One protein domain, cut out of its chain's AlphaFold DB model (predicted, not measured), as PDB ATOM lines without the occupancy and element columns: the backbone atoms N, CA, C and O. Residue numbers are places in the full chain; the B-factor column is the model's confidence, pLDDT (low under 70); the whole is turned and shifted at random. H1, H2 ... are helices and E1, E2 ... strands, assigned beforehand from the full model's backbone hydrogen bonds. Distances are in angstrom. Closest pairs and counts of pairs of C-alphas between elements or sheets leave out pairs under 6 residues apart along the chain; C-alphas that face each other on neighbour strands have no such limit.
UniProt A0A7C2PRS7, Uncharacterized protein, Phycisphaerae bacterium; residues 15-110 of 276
ATOM      1  N   PHE A  15     -34.180  -3.922  31.746       63.53
ATOM      2  CA  PHE A  15     -34.484  -2.519  31.528       63.53
ATOM      3  C   PHE A  15     -33.781  -2.059  30.263       63.53
ATOM      4  O   PHE A  15     -32.624  -2.407  30.041       63.53
ATOM      5  N   ILE A  16     -34.482  -1.272  29.455       65.81
ATOM      6  CA  ILE A  16     -33.910  -0.636  28.274       65.81
ATOM      7  C   ILE A  16     -33.755   0.850  28.580       65.81
ATOM      8  O   ILE A  16     -34.728   1.507  28.948       65.81
ATOM      9  N   PHE A  17     -32.545   1.374  28.429       68.38
ATOM     10  CA  PHE A  17     -32.245   2.799  28.566       68.38
ATOM     11  C   PHE A  17     -31.132   3.192  27.599       68.38
ATOM     12  O   PHE A  17     -30.450   2.327  27.061       68.38
ATOM     13  N   ASP A  18     -30.933   4.485  27.378       73.75
ATOM     14  CA  ASP A  18     -29.903   4.968  26.462       73.75
ATOM     15  C   ASP A  18     -28.646   5.357  27.258       73.75
ATOM     16  O   ASP A  18     -28.732   5.969  28.323       73.75
ATOM     17  N   CYS A  19     -27.468   4.953  26.780       77.19
ATOM     18  CA  CYS A  19     -26.190   5.237  27.416       77.19
ATOM     19  C   CYS A  19     -26.018   6.752  27.552       77.19
ATOM     20  O   CYS A  19     -26.053   7.458  26.543       77.19
ATOM     21  N   PRO A  20     -25.736   7.263  28.754       69.06
ATOM     22  CA  PRO A  20     -25.718   8.702  28.981       69.06
ATOM     23  C   PRO A  20     -24.506   9.377  28.299       69.06
ATOM     24  O   PRO A  20     -24.518  10.576  28.043       69.06
ATOM     25  N   ALA A  21     -23.471   8.608  27.938       74.62
ATOM     26  CA  ALA A  21     -22.278   9.115  27.259       74.62
ATOM     27  C   ALA A  21     -22.358   9.085  25.722       74.62
ATOM     28  O   ALA A  21     -21.827   9.982  25.070       74.62
ATOM     29  N   CYS A  22     -22.976   8.055  25.129       78.50
ATOM     30  CA  CYS A  22     -22.980   7.863  23.669       78.50
ATOM     31  C   CYS A  22     -24.370   7.688  23.040       78.50
ATOM     32  O   CYS A  22     -24.468   7.589  21.822       78.50
ATOM     33  N   GLY A  23     -25.438   7.631  23.838       76.19
ATOM     34  CA  GLY A  23     -26.816   7.477  23.367       76.19
ATOM     35  C   GLY A  23     -27.188   6.077  22.870       76.19
ATOM     36  O   GLY A  23     -28.337   5.869  22.492       76.19
ATOM     37  N   VAL A  24     -26.262   5.105  22.867       82.50
ATOM     38  CA  VAL A  24     -26.586   3.730  22.453       82.50
ATOM     39  C   VAL A  24     -27.595   3.107  23.410       82.50
ATOM     40  O   VAL A  24     -27.500   3.277  24.622       82.50
ATOM     41  N   ARG A  25     -28.543   2.342  22.880       78.44
ATOM     42  CA  ARG A  25     -29.543   1.658  23.692       78.44
ATOM     43  C   ARG A  25     -28.927   0.451  24.403       78.44
ATOM     44  O   ARG A  25     -28.455  -0.481  23.760       78.44
ATOM     45  N   LEU A  26     -28.952   0.480  25.728       78.00
ATOM     46  CA  LEU A  26     -28.419  -0.536  26.626       78.00
ATOM     47  C   LEU A  26     -29.540  -1.368  27.243       78.00
ATOM     48  O   LEU A  26     -30.668  -0.903  27.427       78.00
ATOM     49  N   ARG A  27     -29.200  -2.615  27.574       78.56
ATOM     50  CA  ARG A  27     -30.080  -3.572  28.238       78.56
ATOM     51  C   ARG A  27     -29.450  -3.955  29.572       78.56
ATOM     52  O   ARG A  27     -28.336  -4.458  29.591       78.56
ATOM     53  N   MET A  28     -30.149  -3.694  30.670       75.62
ATOM     54  CA  MET A  28     -29.664  -3.964  32.025       75.62
ATOM     55  C   MET A  28     -30.565  -4.953  32.727       75.62
ATOM     56  O   MET A  28     -31.773  -4.738  32.807       75.62
ATOM     57  N   ASP A  29     -29.972  -5.972  33.323       71.19
ATOM     58  CA  ASP A  29     -30.706  -6.931  34.119       71.19
ATOM     59  C   ASP A  29     -31.073  -6.394  35.505       71.19
ATOM     60  O   ASP A  29     -30.382  -5.587  36.126       71.19
ATOM     61  N   ALA A  30     -32.164  -6.911  36.057       59.22
ATOM     62  CA  ALA A  30     -32.672  -6.554  37.373       59.22
ATOM     63  C   ALA A  30     -31.668  -6.792  38.518       59.22
ATOM     64  O   ALA A  30     -31.822  -6.177  39.577       59.22
ATOM     65  N   GLY A  31     -30.678  -7.669  38.326       63.34
ATOM     66  CA  GLY A  31     -29.582  -7.907  39.272       63.34
ATOM     67  C   GLY A  31     -28.465  -6.863  39.211       63.34
ATOM     68  O   GLY A  31     -27.711  -6.745  40.162       63.34
ATOM     69  N   GLN A  32     -28.383  -6.073  38.139       71.75
ATOM     70  CA  GLN A  32     -27.353  -5.046  37.951       71.75
ATOM     71  C   GLN A  32     -27.787  -3.663  38.484       71.75
ATOM     72  O   GLN A  32     -27.090  -2.666  38.311       71.75
ATOM     73  N   ARG A  33     -28.949  -3.580  39.147       70.62
ATOM     74  CA  ARG A  33     -29.481  -2.335  39.724       70.62
ATOM     75  C   ARG A  33     -28.598  -1.824  40.859       70.62
ATOM     76  O   ARG A  33     -28.237  -2.596  41.740       70.62
ATOM     77  N   GLY A  34     -28.298  -0.525  40.845       67.19
ATOM     78  CA  GLY A  34     -27.420   0.113  41.831       67.19
ATOM     79  C   GLY A  34     -25.943  -0.293  41.731       67.19
ATOM     80  O   GLY A  34     -25.143   0.164  42.540       67.19
ATOM     81  N   HIS A  35     -25.569  -1.123  40.753       77.00
ATOM     82  CA  HIS A  35     -24.179  -1.457  40.452       77.00
ATOM     83  C   HIS A  35     -23.634  -0.544  39.354       77.00
ATOM     84  O   HIS A  35     -24.392  -0.036  38.532       77.00
ATOM     85  N   VAL A  36     -22.314  -0.356  39.308       82.12
ATOM     86  CA  VAL A  36     -21.660   0.329  38.186       82.12
ATOM     87  C   VAL A  36     -21.826  -0.516  36.924       82.12
ATOM     88  O   VAL A  36     -21.491  -1.700  36.906       82.12
ATOM     89  N   LEU A  37     -22.355   0.100  35.873       83.88
ATOM     90  CA  LEU A  37     -22.515  -0.485  34.548       83.88
ATOM     91  C   LEU A  37     -21.454   0.087  33.622       83.88
ATOM     92  O   LEU A  37     -21.130   1.268  33.710       83.88
ATOM     93  N   THR A  38     -20.959  -0.732  32.700       87.81
ATOM     94  CA  THR A  38     -20.055  -0.282  31.636       87.81
ATOM     95  C   THR A  38     -20.794  -0.367  30.310       87.81
ATOM     96  O   THR A  38     -21.395  -1.391  30.001       87.81
ATOM     97  N   CYS A  39     -20.809   0.721  29.537       86.44
ATOM     98  CA  CYS A  39     -21.384   0.701  28.194       86.44
ATOM     99  C   CYS A  39     -20.481  -0.096  27.249       86.44
ATOM    100  O   CYS A  39     -19.360   0.335  26.997       86.44
ATOM    101  N   ASP A  40     -20.979  -1.169  26.640       88.75
ATOM    102  CA  ASP A  40     -20.180  -1.971  25.702       88.75
ATOM    103  C   ASP A  40     -19.697  -1.165  24.481       88.75
ATOM    104  O   ASP A  40     -18.608  -1.408  23.961       88.75
ATOM    105  N   ALA A  41     -20.464  -0.159  24.045       86.94
ATOM    106  CA  ALA A  41     -20.128   0.632  22.861       86.94
ATOM    107  C   ALA A  41     -19.049   1.697  23.112       86.94
ATOM    108  O   ALA A  41     -18.201   1.926  22.254       86.94
ATOM    109  N   CYS A  42     -19.089   2.387  24.257       84.25
ATOM    110  CA  CYS A  42     -18.188   3.515  24.538       84.25
ATOM    111  C   CYS A  42     -17.294   3.310  25.764       84.25
ATOM    112  O   CYS A  42     -16.545   4.218  26.121       84.25
ATOM    113  N   GLN A  43     -17.395   2.150  26.418       88.06
ATOM    114  CA  GLN A  43     -16.625   1.733  27.594       88.06
ATOM    115  C   GLN A  43     -16.738   2.687  28.793       88.06
ATOM    116  O   GLN A  43     -15.959   2.624  29.738       88.06
ATOM    117  N   THR A  44     -17.721   3.591  28.779       82.88
ATOM    118  CA  THR A  44     -17.956   4.514  29.890       82.88
ATOM    119  C   THR A  44     -18.653   3.775  31.022       82.88
ATOM    120  O   THR A  44     -19.710   3.177  30.804       82.88
ATOM    121  N   ALA A  45     -18.063   3.843  32.214       83.31
ATOM    122  CA  ALA A  45     -18.665   3.372  33.450       83.31
ATOM    123  C   ALA A  45     -19.632   4.428  34.012       83.31
ATOM    124  O   ALA A  45     -19.328   5.622  34.002       83.31
ATOM    125  N   PHE A  46     -20.802   4.005  34.477       77.56
ATOM    126  CA  PHE A  46     -21.796   4.872  35.110       77.56
ATOM    127  C   PHE A  46     -22.637   4.068  36.112       77.56
ATOM    128  O   PHE A  46     -22.818   2.861  35.932       77.56
ATOM    129  N   PRO A  47     -23.170   4.698  37.169       72.12
ATOM    130  CA  PRO A  47     -24.020   4.006  38.126       72.12
ATOM    131  C   PRO A  47     -25.308   3.534  37.443       72.12
ATOM    132  O   PRO A  47     -26.048   4.317  36.841       72.12
ATOM    133  N   GLY A  48     -25.582   2.236  37.534       72.38
ATOM    134  CA  GLY A  48     -26.841   1.655  37.103       72.38
ATOM    135  C   GLY A  48     -27.988   2.238  37.921       72.38
ATOM    136  O   GLY A  48     -27.845   2.420  39.133       72.38
ATOM    137  N   PRO A  49     -29.134   2.543  37.297       62.28
ATOM    138  CA  PRO A  49     -30.211   3.212  37.999       62.28
ATOM    139  C   PRO A  49     -30.712   2.353  39.171       62.28
ATOM    140  O   PRO A  49     -31.153   1.210  39.003       62.28
ATOM    141  N   ASP A  50     -30.614   2.907  40.381       59.12
ATOM    142  CA  ASP A  50     -31.120   2.279  41.597       59.12
ATOM    143  C   ASP A  50     -32.603   2.615  41.767       59.12
ATOM    144  O   ASP A  50     -32.990   3.697  42.203       59.12
ATOM    145  N   PHE A  51     -33.455   1.666  41.383       56.41
ATOM    146  CA  PHE A  51     -34.904   1.795  41.521       56.41
ATOM    147  C   PHE A  51     -35.462   1.127  42.788       56.41
ATOM    148  O   PHE A  51     -36.681   1.067  42.956       56.41
ATOM    149  N   LEU A  52     -34.614   0.551  43.652       43.03
ATOM    150  CA  LEU A  52     -35.064  -0.273  44.788       43.03
ATOM    151  C   LEU A  52     -35.563   0.548  45.976       43.03
ATOM    152  O   LEU A  52     -36.133   0.018  46.935       43.03
ATOM    153  N   ARG A  53     -35.351   1.849  45.905       44.06
ATOM    154  CA  ARG A  53     -35.327   2.721  47.047       44.06
ATOM    155  C   ARG A  53     -36.383   3.797  46.828       44.06
ATOM    156  O   ARG A  53     -36.532   4.383  45.762       44.06
ATOM    157  N   SER A  54     -37.300   3.830  47.782       39.59
ATOM    158  CA  SER A  54     -38.626   4.433  47.674       39.59
ATOM    159  C   SER A  54     -38.548   5.940  47.405       39.59
ATOM    160  O   SER A  54     -37.472   6.511  47.402       39.59
ATOM    161  N   PHE A  55     -39.696   6.611  47.279       37.50
ATOM    162  CA  PHE A  55     -39.871   8.077  47.176       37.50
ATOM    163  C   PHE A  55     -39.047   8.945  48.174       37.50
ATOM    164  O   PHE A  55     -39.124  10.168  48.117       37.50
ATOM    165  N   TRP A  56     -38.315   8.324  49.104       34.94
ATOM    166  CA  TRP A  56     -37.597   8.898  50.239       34.94
ATOM    167  C   TRP A  56     -36.126   8.511  50.334       34.94
ATOM    168  O   TRP A  56     -35.428   9.061  51.182       34.94
ATOM    169  N   ASP A  57     -35.655   7.561  49.535       34.53
ATOM    170  CA  ASP A  57     -34.228   7.305  49.508       34.53
ATOM    171  C   ASP A  57     -33.588   8.390  48.637       34.53
ATOM    172  O   ASP A  57     -34.033   8.607  47.503       34.53
ATOM    173  N   PRO A  58     -32.596   9.126  49.162       34.84
ATOM    174  CA  PRO A  58     -31.851  10.055  48.336       34.84
ATOM    175  C   PRO A  58     -31.285   9.281  47.132       34.84
ATOM    176  O   PRO A  58     -30.969   8.094  47.286       34.84
ATOM    177  N   PRO A  59     -31.146   9.910  45.944       39.44
ATOM    178  CA  PRO A  59     -30.314   9.327  44.893       39.44
ATOM    179  C   PRO A  59     -28.998   8.879  45.541       39.44
ATOM    180  O   PRO A  59     -28.586   9.568  46.484       39.44
ATOM    181  N   PRO A  60     -28.400   7.743  45.116       40.19
ATOM    182  CA  PRO A  60     -27.194   7.197  45.738       40.19
ATOM    183  C   PRO A  60     -26.282   8.361  46.095       40.19
ATOM    184  O   PRO A  60     -25.973   9.169  45.214       40.19
ATOM    185  N   GLN A  61     -26.054   8.538  47.408       42.19
ATOM    186  CA  GLN A  61     -25.330   9.691  47.937       42.19
ATOM    187  C   GLN A  61     -24.074   9.802  47.103       42.19
ATOM    188  O   GLN A  61     -23.361   8.808  47.010       42.19
ATOM    189  N   SER A  62     -23.912  10.951  46.439       43.41
ATOM    190  CA  SER A  62     -22.832  11.232  45.503       43.41
ATOM    191  C   SER A  62     -21.544  10.651  46.055       43.41
ATOM    192  O   SER A  62     -20.934  11.212  46.967       43.41
ATOM    193  N   CYS A  63     -21.168   9.493  45.527       46.31
ATOM    194  CA  CYS A  63     -19.807   9.030  45.583       46.31
ATOM    195  C   CYS A  63     -18.972  10.186  45.009       46.31
ATOM    196  O   CYS A  63     -19.464  10.925  44.150       46.31
ATOM    197  N   ASP A  64     -17.737  10.382  45.458       58.19
ATOM    198  CA  ASP A  64     -16.780  11.255  44.767       58.19
ATOM    199  C   ASP A  64     -16.435  10.651  43.391       58.19
ATOM    200  O   ASP A  64     -15.317  10.225  43.121       58.19
ATOM    201  N   GLU A  65     -17.440  10.534  42.530       69.62
ATOM    202  CA  GLU A  65     -17.386   9.847  41.263       69.62
ATOM    203  C   GLU A  65     -16.791  10.807  40.246       69.62
ATOM    204  O   GLU A  65     -17.284  11.908  39.962       69.62
ATOM    205  N   GLU A  66     -15.658  10.363  39.731       83.38
ATOM    206  CA  GLU A  66     -15.037  10.915  38.553       83.38
ATOM    207  C   GLU A  66     -15.839  10.469  37.325       83.38
ATOM    208  O   GLU A  66     -16.148   9.291  37.151       83.38
ATOM    209  N   TYR A  67     -16.191  11.416  36.459       82.88
ATOM    210  CA  TYR A  67     -16.873  11.154  35.197       82.88
ATOM    211  C   TYR A  67     -16.149  11.814  34.041       82.88
ATOM    212  O   TYR A  67     -15.468  12.829  34.188       82.88
ATOM    213  N   THR A  68     -16.306  11.237  32.857       84.81
ATOM    214  CA  THR A  68     -15.699  11.780  31.648       84.81
ATOM    215  C   THR A  68     -16.625  12.810  31.010       84.81
ATOM    216  O   THR A  68     -17.753  12.500  30.631       84.81
ATOM    217  N   CYS A  69     -16.140  14.036  30.841       88.69
ATOM    218  CA  CYS A  69     -16.775  15.068  30.025       88.69
ATOM    219  C   CYS A  69     -15.882  15.423  28.826       88.69
ATOM    220  O   CYS A  69     -14.738  14.980  28.739       88.69
ATOM    221  N   ARG A  70     -16.393  16.192  27.857       90.56
ATOM    222  CA  ARG A  70     -15.618  16.625  26.681       90.56
ATOM    223  C   ARG A  70     -15.454  18.136  26.675       90.56
ATOM    224  O   ARG A  70     -16.421  18.859  26.897       90.56
ATOM    225  N   CYS A  71     -14.248  18.608  26.359       94.44
ATOM    226  CA  CYS A  71     -14.014  20.035  26.151       94.44
ATOM    227  C   CYS A  71     -14.846  20.540  24.957       94.44
ATOM    228  O   CYS A  71     -14.729  19.969  23.870       94.44
ATOM    229  N   PRO A  72     -15.616  21.632  25.087       93.50
ATOM    230  CA  PRO A  72     -16.413  22.161  23.981       93.50
ATOM    231  C   PRO A  72     -15.561  22.714  22.827       93.50
ATOM    232  O   PRO A  72     -16.035  22.765  21.698       93.50
ATOM    233  N   ARG A  73     -14.300  23.094  23.088       95.00
ATOM    234  CA  ARG A  73     -13.371  23.601  22.064       95.00
ATOM    235  C   ARG A  73     -12.664  22.482  21.304       95.00
ATOM    236  O   ARG A  73     -12.819  22.370  20.096       95.00
ATOM    237  N   CYS A  74     -11.888  21.650  22.000       95.75
ATOM    238  CA  CYS A  74     -11.030  20.643  21.359       95.75
ATOM    239  C   CYS A  74     -11.620  19.223  21.354       95.75
ATOM    240  O   CYS A  74     -10.989  18.300  20.850       95.75
ATOM    241  N   ARG A  75     -12.810  19.020  21.943       91.19
ATOM    242  CA  ARG A  75     -13.521  17.728  22.072       91.19
ATOM    243  C   ARG A  75     -12.778  16.615  22.815       91.19
ATOM    244  O   ARG A  75     -13.290  15.491  22.888       91.19
ATOM    245  N   ARG A  76     -11.613  16.913  23.399       92.81
ATOM    246  CA  ARG A  76     -10.834  15.961  24.191       92.81
ATOM    247  C   ARG A  76     -11.599  15.574  25.456       92.81
ATOM    248  O   ARG A  76     -12.233  16.423  26.086       92.81
ATOM    249  N   ALA A  77     -11.546  14.286  25.781       89.25
ATOM    250  CA  ALA A  77     -12.103  13.735  27.006       89.25
ATOM    251  C   ALA A  77     -11.308  14.236  28.223       89.25
ATOM    252  O   ALA A  77     -10.080  14.303  28.181       89.25
ATOM    253  N   LEU A  78     -12.023  14.604  29.280       91.88
ATOM    254  CA  LEU A  78     -11.505  15.146  30.530       91.88
ATOM    255  C   LEU A  78     -12.205  14.434  31.685       91.88
ATOM    256  O   LEU A  78     -13.423  14.253  31.644       91.88
ATOM    257  N   THR A  79     -11.450  14.075  32.716       91.19
ATOM    258  CA  THR A  79     -12.007  13.541  33.960       91.19
ATOM    259  C   THR A  79     -12.431  14.702  34.852       91.19
ATOM    260  O   THR A  79     -11.641  15.607  35.114       91.19
ATOM    261  N   ALA A  80     -13.683  14.700  35.293       89.81
ATOM    262  CA  ALA A  80     -14.265  15.735  36.131       89.81
ATOM    263  C   ALA A  80     -14.909  15.102  37.369       89.81
ATOM    264  O   ALA A  80     -15.403  13.982  37.305       89.81
ATOM    265  N   ARG A  81     -14.898  15.805  38.504       88.81
ATOM    266  CA  ARG A  81     -15.453  15.300  39.771       88.81
ATOM    267  C   ARG A  81     -16.849  15.838  40.002       88.81
ATOM    268  O   ARG A  81     -17.078  17.030  39.800       88.81
ATOM    269  N   GLU A  82     -17.771  14.998  40.458       81.75
ATOM    270  CA  GLU A  82     -19.167  15.399  40.668       81.75
ATOM    271  C   GLU A  82     -19.322  16.634  41.584       81.75
ATOM    272  O   GLU A  82     -20.081  17.547  41.258       81.75
ATOM    273  N   HIS A  83     -18.552  16.741  42.673       82.50
ATOM    274  CA  HIS A  83     -18.625  17.888  43.594       82.50
ATOM    275  C   HIS A  83     -18.142  19.222  42.990       82.50
ATOM    276  O   HIS A  83     -18.425  20.289  43.536       82.50
ATOM    277  N   ALA A  84     -17.417  19.188  41.867       81.25
ATOM    278  CA  ALA A  84     -16.992  20.380  41.135       81.25
ATOM    279  C   ALA A  84     -18.048  20.861  40.117       81.25
ATOM    280  O   ALA A  84     -17.826  21.840  39.405       81.25
ATOM    281  N   ARG A  85     -19.229  20.225  40.078       81.69
ATOM    282  CA  ARG A  85     -20.372  20.634  39.253       81.69
ATOM    283  C   ARG A  85     -20.626  22.143  39.323       81.69
ATOM    284  O   ARG A  85     -20.691  22.733  40.399       81.69
ATOM    285  N   GLY A  86     -20.839  22.746  38.154       85.88
ATOM    286  CA  GLY A  86     -21.128  24.175  38.027       85.88
ATOM    287  C   GLY A  86     -19.912  25.083  38.219       85.88
ATOM    288  O   GLY A  86     -20.048  26.293  38.057       85.88
ATOM    289  N   ARG A  87     -18.726  24.533  38.520       91.62
ATOM    290  CA  ARG A  87     -17.473  25.293  38.534       91.62
ATOM    291  C   ARG A  87     -16.874  25.376  37.133       91.62
ATOM    292  O   ARG A  87     -17.103  24.518  36.278       91.62
ATOM    293  N   THR A  88     -16.088  26.422  36.917       95.31
ATOM    294  CA  THR A  88     -15.262  26.568  35.719       95.31
ATOM    295  C   THR A  88     -14.067  25.630  35.817       95.31
ATOM    296  O   THR A  88     -13.348  25.646  36.815       95.31
ATOM    297  N   ILE A  89     -13.854  24.826  34.780       94.50
ATOM    298  CA  ILE A  89     -12.688  23.953  34.629       94.50
ATOM    299  C   ILE A  89     -11.894  24.359  33.388       94.50
ATOM    300  O   ILE A  89     -12.459  24.853  32.408       94.50
ATOM    301  N   GLU A  90     -10.580  24.151  33.429       96.25
ATOM    302  CA  GLU A  90      -9.672  24.450  32.324       96.25
ATOM    303  C   GLU A  90      -9.251  23.167  31.602       96.25
ATOM    304  O   GLU A  90      -8.846  22.177  32.212       96.25
ATOM    305  N   CYS A  91      -9.352  23.164  30.273       96.25
ATOM    306  CA  CYS A  91      -8.890  22.048  29.463       96.25
ATOM    307  C   CYS A  91      -7.362  22.072  29.322       96.25
ATOM    308  O   CYS A  91      -6.832  22.878  28.559       96.25
ATOM    309  N   ALA A  92      -6.676  21.104  29.932       95.00
ATOM    310  CA  ALA A  92      -5.216  20.966  29.869       95.00
ATOM    311  C   ALA A  92      -4.630  20.862  28.444       95.00
ATOM    312  O   ALA A  92      -3.446  21.102  28.245       95.00
ATOM    313  N   ALA A  93      -5.437  20.498  27.440       95.38
ATOM    314  CA  ALA A  93      -4.964  20.355  26.064       95.38
ATOM    315  C   ALA A  93      -5.053  21.637  25.225       95.38
ATOM    316  O   ALA A  93      -4.318  21.758  24.253       95.38
ATOM    317  N   CYS A  94      -5.970  22.559  25.531       96.94
ATOM    318  CA  CYS A  94      -6.166  23.765  24.716       96.94
ATOM    319  C   CYS A  94      -6.252  25.069  25.525       96.94
ATOM    320  O   CYS A  94      -6.583  26.100  24.944       96.94
ATOM    321  N   GLY A  95      -6.072  25.019  26.851       97.06
ATOM    322  CA  GLY A  95      -6.216  26.165  27.765       97.06
ATOM    323  C   GLY A  95      -7.633  26.755  27.822       97.06
ATOM    324  O   GLY A  95      -7.852  27.851  28.324       97.06
ATOM    325  N   GLY A  96      -8.625  26.073  27.239       96.75
ATOM    326  CA  GLY A  96      -9.995  26.573  27.163       96.75
ATOM    327  C   GLY A  96     -10.728  26.370  28.483       96.75
ATOM    328  O   GLY A  96     -10.828  25.234  28.946       96.75
ATOM    329  N   GLN A  97     -11.286  27.440  29.042       97.19
ATOM    330  CA  GLN A  97     -12.141  27.382  30.226       97.19
ATOM    331  C   GLN A  97     -13.608  27.166  29.846       97.19
ATOM    332  O   GLN A  97     -14.097  27.733  28.867       97.19
ATOM    333  N   PHE A  98     -14.318  26.335  30.607       95.50
ATOM    334  CA  PHE A  98     -15.751  26.106  30.432       95.50
ATOM    335  C   PHE A  98     -16.406  25.657  31.741       95.50
ATOM    336  O   PHE A  98     -15.741  25.137  32.635       95.50
ATOM    337  N   ILE A  99     -17.719  25.862  31.858       95.50
ATOM    338  CA  ILE A  99     -18.490  25.373  33.006       95.50
ATOM    339  C   ILE A  99     -18.607  23.859  32.884       95.50
ATOM    340  O   ILE A  99     -19.069  23.347  31.862       95.50
ATOM    341  N   GLN A 100     -18.201  23.150  33.934       92.50
ATOM    342  CA  GLN A 100     -18.301  21.703  33.998       92.50
ATOM    343  C   GLN A 100     -19.767  21.266  33.779       92.50
ATOM    344  O   GLN A 100     -20.637  21.641  34.577       92.50
ATOM    345  N   PRO A 101     -20.070  20.494  32.712       87.00
ATOM    346  CA  PRO A 101     -21.436  20.075  32.409       87.00
ATOM    347  C   PRO A 101     -21.946  19.129  33.498       87.00
ATOM    348  O   PRO A 101     -21.130  18.426  34.091       87.00
ATOM    349  N   PRO A 102     -23.261  19.062  33.776       82.38
ATOM    350  CA  PRO A 102     -23.783  18.089  34.730       82.38
ATOM    351  C   PRO A 102     -23.381  16.663  34.313       82.38
ATOM    352  O   PRO A 102     -23.273  16.391  33.112       82.38
ATOM    353  N   PRO A 103     -23.145  15.754  35.275       80.00
ATOM    354  CA  PRO A 103     -22.883  14.365  34.947       80.00
ATOM    355  C   PRO A 103     -24.072  13.794  34.168       80.00
ATOM    356  O   PRO A 103     -25.221  14.167  34.413       80.00
ATOM    357  N   PRO A 104     -23.838  12.893  33.212       68.75
ATOM    358  CA  PRO A 104     -24.871  12.540  32.251       68.75
ATOM    359  C   PRO A 104     -25.957  11.631  32.876       68.75
ATOM    360  O   PRO A 104     -27.059  11.522  32.348       68.75
ATOM    361  N   TRP A 105     -25.710  11.063  34.064       66.81
ATOM    362  CA  TRP A 105     -26.717  10.385  34.898       66.81
ATOM    363  C   TRP A 105     -27.562  11.332  35.769       66.81
ATOM    364  O   TRP A 105     -28.468  10.879  36.470       66.81
ATOM    365  N   ASP A 106     -27.318  12.645  35.753       68.38
ATOM    366  CA  ASP A 106     -28.131  13.612  36.507       68.38
ATOM    367  C   ASP A 106     -29.583  13.643  35.991       68.38
ATOM    368  O   ASP A 106     -30.527  13.887  36.743       68.38
ATOM    369  N   GLU A 107     -29.797  13.292  34.716       56.56
ATOM    370  CA  GLU A 107     -31.133  13.059  34.158       56.56
ATOM    371  C   GLU A 107     -31.857  11.884  34.823       56.56
ATOM    372  O   GLU A 107     -33.078  11.911  34.948       56.56
ATOM    373  N   TRP A 108     -31.113  10.895  35.320       53.62
ATOM    374  CA  TRP A 108     -31.660   9.716  35.993       53.62
ATOM    375  C   TRP A 108     -31.901   9.958  37.484       53.62
ATOM    376  O   TRP A 108     -32.704   9.258  38.098       53.62
ATOM    377  N   ARG A 109     -31.257  10.976  38.073       50.66
ATOM    378  CA  ARG A 109     -31.579  11.458  39.427       50.66
ATOM    379  C   ARG A 109     -32.864  12.290  39.468       50.66
ATOM    380  O   ARG A 109     -33.435  12.478  40.544       50.66
ATOM    381  N   ARG A 110     -33.369  12.780  38.326       43.53
ATOM    382  CA  ARG A 110     -34.706  13.402  38.264       43.53
ATOM    383  C   ARG A 110     -35.739  12.333  38.599       43.53
ATOM    384  O   ARG A 110     -35.675  11.259  38.025       43.53
TER     385      ARG A 110
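What this domain is: This is residues 15 to 110 of the 276 residues of an uncharacterized protein of Phycisphaerae bacterium (UniProt A0A7C2PRS7). With little regular structure, four small antiparallel hairpins, E1-E2, E3-E4, E5-E6 and E7-E8, string out along the longest axis; after E8 the chain folds back to short helix H1. The printed part has 96 residues, of which the named elements hold only 35, and these are mostly strand. The whole is only just compact, close to loose: radius of gyration of the C-alphas 14.5 A, spans 43 by 30 by 17 A.

How they stand to each other: Look first at hairpin E5, residues 66 to 70, and E6, 77 to 81: N 67 and O 80 are within hydrogen-bond range, 2.8 A. In hairpin E7, 88 to 90, and E8, 97 to 99, find N 89 and O 98, 2.9 A; E6 and E7 are apart. In hairpin E3, 36 to 38, and E4, 45 to 47, find N 37 and O 46, 2.8 A; the closest C-alphas of E4 and E5, Phe 46 and Tyr 67, are 8.0 A apart. In hairpin E1, 15 to 18, and E2, 25 to 29, find N 17 and O 26, 3.1 A; E2 and E3 are only just apart, closest 8.3 A. H1, 106 to 109, too short for O i to N i+4 pairs, is apart from E5.

Where its parts are: From C-alpha 66 at (-15.037, 10.915, 38.553), E5 runs 13.2 A; H1 ends at C-alpha 109, (-31.579, 11.458, 39.427).

The domain as a whole: The printed part has no cut; E4 to E5 is a long link. Residues 49 to 65 and 104 to 110 are among those under pLDDT 70.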